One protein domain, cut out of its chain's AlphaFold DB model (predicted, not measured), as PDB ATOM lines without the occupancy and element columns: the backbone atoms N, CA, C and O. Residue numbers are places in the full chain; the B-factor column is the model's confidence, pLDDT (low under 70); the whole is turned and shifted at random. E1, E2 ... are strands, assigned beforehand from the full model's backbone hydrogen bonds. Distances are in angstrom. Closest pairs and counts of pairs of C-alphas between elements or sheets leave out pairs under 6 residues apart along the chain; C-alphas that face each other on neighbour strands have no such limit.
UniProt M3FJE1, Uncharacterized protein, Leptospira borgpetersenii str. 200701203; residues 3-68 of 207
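AT A GLANCE: This is residues 3 to 68 of the 207 residues of an uncharacterized protein of Leptospira borgpetersenii str. 200701203 (UniProt M3FJE1). There is little regular structure: a small sheet of E1, E2 and E5 at one end, and the hairpin E3 and E4 reaching from mid-length towards the long loop of residues 26 to 42 at the other end. The 66 printed residues, with 21 in five named strands, E1 to E5, and no named helix, are all strand in class. Both sheets, E2 E1 E5 and E3 E4, are antiparallel. The whole is loose, radius of gyration of the C-alphas 15.1 A, spanning 43 by 26 by 20 A.

HOW THE PARTS SIT: E1, residues 3 to 5, forms a hairpin with E2, residues 10 to 13; N 3 and O 12 are within hydrogen-bond range, 2.9 A. E5, residues 64 to 67, is also E1's neighbour: N 4 and O 65, 2.8 A. E3, residues 21 to 25, and E4, residues 43 to 47, form a hairpin: N 44 and O 24, 2.7 A. E1 and E4 are apart.

IN THESE COORDINATES: First to last C-alpha, E3 spans 13.8 A and E4 12.9 A. C-alpha 3 is at (130.308, 178.326, 141.493), C-alpha 67 at (128.145, 172.175, 142.223).

THE WHOLE: The printed part has no cut. Links E3 to E4 and E4 to E5 are long. Residue 60 is under pLDDT 70.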
ATOM      1  N   ILE A   3     130.187 177.870 142.877       96.44
ATOM      2  CA  ILE A   3     130.308 178.326 141.493       96.44
ATOM      3  C   ILE A   3     131.768 178.665 141.261       96.44
ATOM      4  O   ILE A   3     132.334 179.489 141.980       96.44
ATOM      5  N   TYR A   4     132.378 178.009 140.286       96.81
ATOM      6  CA  TYR A   4     133.802 178.104 140.028       96.81
ATOM      7  C   TYR A   4     134.066 178.507 138.585       96.81
ATOM      8  O   TYR A   4     133.832 177.711 137.679       96.81
ATOM      9  N   ASP A   5     134.589 179.716 138.387       95.94
ATOM     10  CA  ASP A   5     135.216 180.110 137.126       95.94
ATOM     11  C   ASP A   5     136.651 179.585 137.126       95.94
ATOM     12  O   ASP A   5     137.544 180.135 137.785       95.94
ATOM     13  N   TYR A   6     136.873 178.487 136.407       95.00
ATOM     14  CA  TYR A   6     138.182 177.841 136.370       95.00
ATOM     15  C   TYR A   6     139.187 178.602 135.499       95.00
ATOM     16  O   TYR A   6     140.393 178.403 135.657       95.00
ATOM     17  N   SER A   7     138.729 179.489 134.608       94.06
ATOM     18  CA  SER A   7     139.607 180.305 133.762       94.06
ATOM     19  C   SER A   7     140.208 181.484 134.523       94.06
ATOM     20  O   SER A   7     141.358 181.862 134.285       94.06
ATOM     21  N   LYS A   8     139.430 182.050 135.453       94.81
ATOM     22  CA  LYS A   8     139.821 183.155 136.337       94.81
ATOM     23  C   LYS A   8     140.311 182.675 137.695       94.81
ATOM     24  O   LYS A   8     140.861 183.466 138.456       94.81
ATOM     25  N   ASN A   9     140.148 181.384 137.981       95.69
ATOM     26  CA  ASN A   9     140.468 180.763 139.259       95.69
ATOM     27  C   ASN A   9     139.686 181.382 140.441       95.69
ATOM     28  O   ASN A   9     140.208 181.527 141.550       95.69
ATOM     29  N   VAL A  10     138.417 181.739 140.217       95.94
ATOM     30  CA  VAL A  10     137.556 182.379 141.225       95.94
ATOM     31  C   VAL A  10     136.445 181.421 141.643       95.94
ATOM     32  O   VAL A  10     135.632 181.000 140.825       95.94
ATOM     33  N   LEU A  11     136.398 181.087 142.936       97.00
ATOM     34  CA  LEU A  11     135.355 180.260 143.545       97.00
ATOM     35  C   LEU A  11     134.453 181.122 144.431       97.00
ATOM     36  O   LEU A  11     134.931 181.815 145.332       97.00
ATOM     37  N   LYS A  12     133.141 181.041 144.208       96.69
ATOM     38  CA  LYS A  12     132.112 181.655 145.053       96.69
ATOM     39  C   LYS A  12     131.237 180.582 145.676       96.69
ATOM     40  O   LYS A  12     130.959 179.546 145.071       96.69
ATOM     41  N   THR A  13     130.816 180.841 146.907       97.00
ATOM     42  CA  THR A  13     130.007 179.918 147.702       97.00
ATOM     43  C   THR A  13     128.772 180.642 148.197       97.00
ATOM     44  O   THR A  13     128.882 181.720 148.776       97.00
ATOM     45  N   PHE A  14     127.621 180.007 148.025       96.50
ATOM     46  CA  PHE A  14     126.329 180.512 148.469       96.50
ATOM     47  C   PHE A  14     125.605 179.442 149.282       96.50
ATOM     48  O   PHE A  14     125.616 178.254 148.923       96.50
ATOM     49  N   LYS A  15     124.955 179.844 150.376       95.62
ATOM     50  CA  LYS A  15     124.002 178.979 151.075       95.62
ATOM     51  C   LYS A  15     122.710 178.959 150.271       95.62
ATOM     52  O   LYS A  15     122.222 180.001 149.869       95.62
ATOM     53  N   ILE A  16     122.164 177.770 150.043       92.56
ATOM     54  CA  ILE A  16     120.973 177.615 149.196       92.56
ATOM     55  C   ILE A  16     119.753 178.301 149.815       92.56
ATOM     56  O   ILE A  16     118.979 178.913 149.096       92.56
ATOM     57  N   ASN A  17     119.630 178.259 151.144       93.06
ATOM     58  CA  ASN A  17     118.515 178.876 151.863       93.06
ATOM     59  C   ASN A  17     118.507 180.412 151.786       93.06
ATOM     60  O   ASN A  17     117.497 181.013 152.128       93.06
ATOM     61  N   ASP A  18     119.612 181.022 151.350       94.31
ATOM     62  CA  ASP A  18     119.746 182.475 151.230       94.31
ATOM     63  C   ASP A  18     119.490 182.949 149.784       94.31
ATOM     64  O   ASP A  18     119.599 184.138 149.500       94.31
ATOM     65  N   LEU A  19     119.198 182.030 148.851       94.50
ATOM     66  CA  LEU A  19     118.996 182.337 147.435       94.50
ATOM     67  C   LEU A  19     117.521 182.272 147.055       94.50
ATOM     68  O   LEU A  19     116.797 181.360 147.461       94.50
ATOM     69  N   ASN A  20     117.106 183.188 146.182       94.94
ATOM     70  CA  ASN A  20     115.783 183.138 145.582       94.94
ATOM     71  C   ASN A  20     115.719 181.988 144.578       94.94
ATOM     72  O   ASN A  20     116.517 181.912 143.640       94.94
ATOM     73  N   PHE A  21     114.750 181.098 144.761       94.00
ATOM     74  CA  PHE A  21     114.382 180.135 143.734       94.00
ATOM     75  C   PHE A  21     113.576 180.842 142.642       94.00
ATOM     76  O   PHE A  21     112.650 181.596 142.940       94.00
ATOM     77  N   MET A  22     113.899 180.568 141.383       93.94
ATOM     78  CA  MET A  22     113.257 181.183 140.229       93.94
ATOM     79  C   MET A  22     112.895 180.128 139.182       93.94
ATOM     80  O   MET A  22     113.630 179.165 138.962       93.94
ATOM     81  N   ALA A  23     111.760 180.345 138.517       92.94
ATOM     82  CA  ALA A  23     111.336 179.612 137.335       92.94
ATOM     83  C   ALA A  23     111.049 180.617 136.212       92.94
ATOM     84  O   ALA A  23     110.133 181.431 136.319       92.94
ATOM     85  N   CYS A  24     111.834 180.571 135.140       91.50
ATOM     86  CA  CYS A  24     111.661 181.426 133.969       91.50
ATOM     87  C   CYS A  24     111.195 180.589 132.790       91.50
ATOM     88  O   CYS A  24     111.723 179.502 132.578       91.50
ATOM     89  N   LEU A  25     110.267 181.105 131.981       91.19
ATOM     90  CA  LEU A  25     109.979 180.475 130.694       91.19
ATOM     91  C   LEU A  25     111.266 180.369 129.881       91.19
ATOM     92  O   LEU A  25     112.013 181.339 129.737       91.19
ATOM     93  N   SER A  26     111.498 179.169 129.376       88.00
ATOM     94  CA  SER A  26     112.615 178.842 128.519       88.00
ATOM     95  C   SER A  26     112.640 179.742 127.292       88.00
ATOM     96  O   SER A  26     111.598 180.115 126.752       88.00
ATOM     97  N   VAL A  27     113.845 180.038 126.807       85.31
ATOM     98  CA  VAL A  27     114.036 180.706 125.511       85.31
ATOM     99  C   VAL A  27     113.564 179.846 124.334       85.31
ATOM    100  O   VAL A  27     113.361 180.372 123.247       85.31
ATOM    101  N   TYR A  28     113.371 178.543 124.561       84.94
ATOM    102  CA  TYR A  28     112.909 177.583 123.558       84.94
ATOM    103  C   TYR A  28     111.383 177.521 123.404       84.94
ATOM    104  O   TYR A  28     110.914 176.890 122.465       84.94
ATOM    105  N   VAL A  29     110.614 178.167 124.287       87.06
ATOM    106  CA  VAL A  29     109.148 178.220 124.169       87.06
ATOM    107  C   VAL A  29     108.772 179.209 123.069       87.06
ATOM    108  O   VAL A  29     109.050 180.410 123.191       87.06
ATOM    109  N   ASP A  30     108.097 178.737 122.017       85.06
ATOM    110  CA  ASP A  30     107.542 179.619 120.988       85.06
ATOM    111  C   ASP A  30     106.286 180.302 121.532       85.06
ATOM    112  O   ASP A  30     105.175 179.801 121.414       85.06
ATOM    113  N   ARG A  31     106.444 181.499 122.096       81.94
ATOM    114  CA  ARG A  31     105.340 182.255 122.716       81.94
ATOM    115  C   ARG A  31     104.228 182.677 121.748       81.94
ATOM    116  O   ARG A  31     103.220 183.216 122.200       81.94
ATOM    117  N   VAL A  32     104.413 182.495 120.440       81.31
ATOM    118  CA  VAL A  32     103.377 182.747 119.428       81.31
ATOM    119  C   VAL A  32     102.533 181.494 119.199       81.31
ATOM    120  O   VAL A  32     101.325 181.607 118.989       81.31
ATOM    121  N   ARG A  33     103.147 180.306 119.233       81.12
ATOM    122  CA  ARG A  33     102.477 179.020 118.955       81.12
ATOM    123  C   ARG A  33     102.062 178.263 120.213       81.12
ATOM    124  O   ARG A  33     101.045 177.577 120.201       81.12
ATOM    125  N   GLU A  34     102.828 178.403 121.282       80.88
ATOM    126  CA  GLU A  34     102.618 177.791 122.587       80.88
ATOM    127  C   GLU A  34     101.986 178.836 123.512       80.88
ATOM    128  O   GLU A  34     102.639 179.736 124.054       80.88
ATOM    129  N   LEU A  35     100.663 178.743 123.631       85.44
ATOM    130  CA  LEU A  35      99.864 179.599 124.499       85.44
ATOM    131  C   LEU A  35      99.675 178.935 125.869       85.44
ATOM    132  O   LEU A  35      99.656 177.708 125.953       85.44
ATOM    133  N   PRO A  36      99.483 179.724 126.943       87.06
ATOM    134  CA  PRO A  36      99.193 179.184 128.265       87.06
ATOM    135  C   PRO A  36      97.985 178.223 128.274       87.06
ATOM    136  O   PRO A  36      97.028 178.443 127.523       87.06
ATOM    137  N   PRO A  37      97.954 177.234 129.188       90.25
ATOM    138  CA  PRO A  37      98.929 177.006 130.257       90.25
ATOM    139  C   PRO A  37     100.201 176.296 129.769       90.25
ATOM    140  O   PRO A  37     100.131 175.369 128.972       90.25
ATOM    141  N   TYR A  38     101.350 176.719 130.297       89.62
ATOM    142  CA  TYR A  38     102.653 176.102 130.030       89.62
ATOM    143  C   TYR A  38     102.877 174.853 130.895       89.62
ATOM    144  O   TYR A  38     102.432 174.809 132.048       89.62
ATOM    145  N   ASP A  39     103.594 173.865 130.360       88.19
ATOM    146  CA  ASP A  39     104.046 172.686 131.099       88.19
ATOM    147  C   ASP A  39     105.274 173.017 131.964       88.19
ATOM    148  O   ASP A  39     105.976 174.007 131.767       88.19
ATOM    149  N   LYS A  40     105.576 172.170 132.949       86.38
ATOM    150  CA  LYS A  40     106.779 172.295 133.779       86.38
ATOM    151  C   LYS A  40     108.061 172.221 132.946       86.38
ATOM    152  O   LYS A  40     109.032 172.880 133.313       86.38
ATOM    153  N   SER A  41     108.080 171.447 131.855       87.12
ATOM    154  CA  SER A  41     109.245 171.354 130.955       87.12
ATOM    155  C   SER A  41     109.610 172.677 130.281       87.12
ATOM    156  O   SER A  41     110.767 172.878 129.894       87.12
ATOM    157  N   ASP A  42     108.642 173.587 130.192       89.06
ATOM    158  CA  ASP A  42     108.761 174.871 129.504       89.06
ATOM    159  C   ASP A  42     109.540 175.889 130.339       89.06
ATOM    160  O   ASP A  42     109.945 176.936 129.837       89.06
ATOM    161  N   PHE A  43     109.808 175.587 131.611       91.25
ATOM    162  CA  PHE A  43     110.524 176.468 132.524       91.25
ATOM    163  C   PHE A  43     111.986 176.041 132.705       91.25
ATOM    164  O   PHE A  43     112.311 174.869 132.872       91.25
ATOM    165  N   MET A  44     112.886 177.022 132.708       90.75
ATOM    166  CA  MET A  44     114.203 176.931 133.337       90.75
ATOM    167  C   MET A  44     114.040 177.209 134.821       90.75
ATOM    168  O   MET A  44     113.544 178.273 135.194       90.75
ATOM    169  N   ILE A  45     114.472 176.276 135.660       90.88
ATOM    170  CA  ILE A  45     114.409 176.416 137.114       90.88
ATOM    171  C   ILE A  45     115.812 176.515 137.698       90.88
ATOM    172  O   ILE A  45     116.729 175.814 137.267       90.88
ATOM    173  N   GLY A  46     115.988 177.373 138.693       92.44
ATOM    174  CA  GLY A  46     117.290 177.574 139.308       92.44
ATOM    175  C   GLY A  46     117.260 178.568 140.454       92.44
ATOM    176  O   GLY A  46     116.202 178.923 140.969       92.44
ATOM    177  N   PHE A  47     118.451 179.001 140.852       94.06
ATOM    178  CA  PHE A  47     118.631 180.052 141.842       94.06
ATOM    179  C   PHE A  47     119.072 181.330 141.147       94.06
ATOM    180  O   PHE A  47     119.983 181.304 140.319       94.06
ATOM    181  N   GLU A  48     118.430 182.436 141.496       92.94
ATOM    182  CA  GLU A  48     118.854 183.763 141.076       92.94
ATOM    183  C   GLU A  48     120.137 184.157 141.818       92.94
ATOM    184  O   GLU A  48     120.284 183.914 143.020       92.94
ATOM    185  N   ILE A  49     121.081 184.755 141.091       91.44
ATOM    186  CA  ILE A  49     122.336 185.265 141.642       91.44
ATOM    187  C   ILE A  49     122.579 186.636 141.035       91.44
ATOM    188  O   ILE A  49     122.685 186.759 139.817       91.44
ATOM    189  N   ASP A  50     122.697 187.646 141.891       90.31
ATOM    190  CA  ASP A  50     123.102 188.982 141.469       90.31
ATOM    191  C   ASP A  50     124.545 188.939 140.936       90.31
ATOM    192  O   ASP A  50     125.465 188.469 141.614       90.31
ATOM    193  N   GLU A  51     124.749 189.431 139.713       87.62
ATOM    194  CA  GLU A  51     126.052 189.486 139.047       87.62
ATOM    195  C   GLU A  51     127.092 190.263 139.874       87.62
ATOM    196  O   GLU A  51     128.274 189.908 139.880       87.62
ATOM    197  N   GLN A  52     126.663 191.250 140.670       91.19
ATOM    198  CA  GLN A  52     127.539 191.992 141.586       91.19
ATOM    199  C   GLN A  52     128.198 191.091 142.643       91.19
ATOM    200  O   GLN A  52     129.258 191.428 143.176       91.19
ATOM    201  N   LEU A  53     127.613 189.923 142.934       91.50
ATOM    202  CA  LEU A  53     128.152 188.923 143.864       91.50
ATOM    203  C   LEU A  53     129.183 187.987 143.216       91.50
ATOM    204  O   LEU A  53     129.815 187.178 143.910       91.50
ATOM    205  N   LEU A  54     129.411 188.123 141.909       92.12
ATOM    206  CA  LEU A  54     130.369 187.345 141.127       92.12
ATOM    207  C   LEU A  54     131.560 188.193 140.626       92.12
ATOM    208  O   LEU A  54     131.979 188.041 139.477       92.12
ATOM    209  N   PRO A  55     132.193 189.053 141.456       91.81
ATOM    210  CA  PRO A  55     133.313 189.855 140.987       91.81
ATOM    211  C   PRO A  55     134.487 188.952 140.594       91.81
ATOM    212  O   PRO A  55     134.842 188.014 141.319       91.81
ATOM    213  N   GLY A  56     135.104 189.269 139.455       90.19
ATOM    214  CA  GLY A  56     136.242 188.534 138.900       90.19
ATOM    215  C   GLY A  56     135.873 187.358 137.996       90.19
ATOM    216  O   GLY A  56     136.783 186.741 137.445       90.19
ATOM    217  N   PHE A  57     134.583 187.065 137.816       92.44
ATOM    218  CA  PHE A  57     134.120 186.119 136.802       92.44
ATOM    219  C   PHE A  57     134.279 186.711 135.400       92.44
ATOM    220  O   PHE A  57     134.259 187.931 135.209       92.44
ATOM    221  N   GLY A  58     134.487 185.849 134.406       83.31
ATOM    222  CA  GLY A  58     134.421 186.252 133.006       83.31
ATOM    223  C   GLY A  58     133.019 186.725 132.611       83.31
ATOM    224  O   GLY A  58     132.023 186.279 133.168       83.31
ATOM    225  N   MET A  59     132.951 187.589 131.593       71.94
ATOM    226  CA  MET A  59     131.684 188.068 131.015       71.94
ATOM    227  C   MET A  59     130.818 186.927 130.454       71.94
ATOM    228  O   MET A  59     129.601 187.043 130.376       71.94
ATOM    229  N   PHE A  60     131.450 185.818 130.062       69.62
ATOM    230  CA  PHE A  60     130.772 184.627 129.570       69.62
ATOM    231  C   PHE A  60     130.926 183.492 130.581       69.62
ATOM    232  O   PHE A  60     132.038 183.166 130.994       69.62
ATOM    233  N   SER A  61     129.817 182.842 130.927       73.56
ATOM    234  CA  SER A  61     129.763 181.707 131.858       73.56
ATOM    235  C   SER A  61     130.255 180.381 131.255       73.56
ATOM    236  O   SER A  61     130.032 179.320 131.830       73.56
ATOM    237  N   THR A  62     130.952 180.410 130.112       81.25
ATOM    238  CA  THR A  62     131.425 179.197 129.416       81.25
ATOM    239  C   THR A  62     132.488 178.436 130.201       81.25
ATOM    240  O   THR A  62     132.620 177.226 130.044       81.25
ATOM    241  N   ASP A  63     133.230 179.143 131.055       90.19
ATOM    242  CA  ASP A  63     134.315 178.575 131.854       90.19
ATOM    243  C   ASP A  63     133.905 178.397 133.330       90.19
ATOM    244  O   ASP A  63     134.744 178.356 134.233       90.19
ATOM    245  N   VAL A  64     132.593 178.311 133.584       93.12
ATOM    246  CA  VAL A  64     132.010 178.230 134.924       93.12
ATOM    247  C   VAL A  64     131.430 176.845 135.180       93.12
ATOM    248  O   VAL A  64     130.644 176.320 134.396       93.12
ATOM    249  N   LEU A  65     131.779 176.262 136.325       94.75
ATOM    250  CA  LEU A  65     131.198 175.020 136.825       94.75
ATOM    251  C   LEU A  65     130.407 175.283 138.102       94.75
ATOM    252  O   LEU A  65     130.853 176.017 138.985       94.75
ATOM    253  N   VAL A  66     129.251 174.635 138.222       94.62
ATOM    254  CA  VAL A  66     128.389 174.725 139.402       94.62
ATOM    255  C   VAL A  66     128.303 173.367 140.082       94.62
ATOM    256  O   VAL A  66     128.167 172.334 139.432       94.62
ATOM    257  N   PHE A  67     128.367 173.364 141.411       95.94
ATOM    258  CA  PHE A  67     128.145 172.175 142.223       95.94
ATOM    259  C   PHE A  67     127.259 172.482 143.431       95.94
ATOM    260  O   PHE A  67     127.451 173.469 144.147       95.94
ATOM    261  N   ILE A  68     126.300 171.602 143.702       94.88
ATOM    262  CA  ILE A  68     125.430 171.674 144.875       94.88
ATOM    263  C   ILE A  68     125.777 170.513 145.805       94.88
ATOM    264  O   ILE A  68     125.574 169.352 145.476       94.88
TER     265      ILE A  68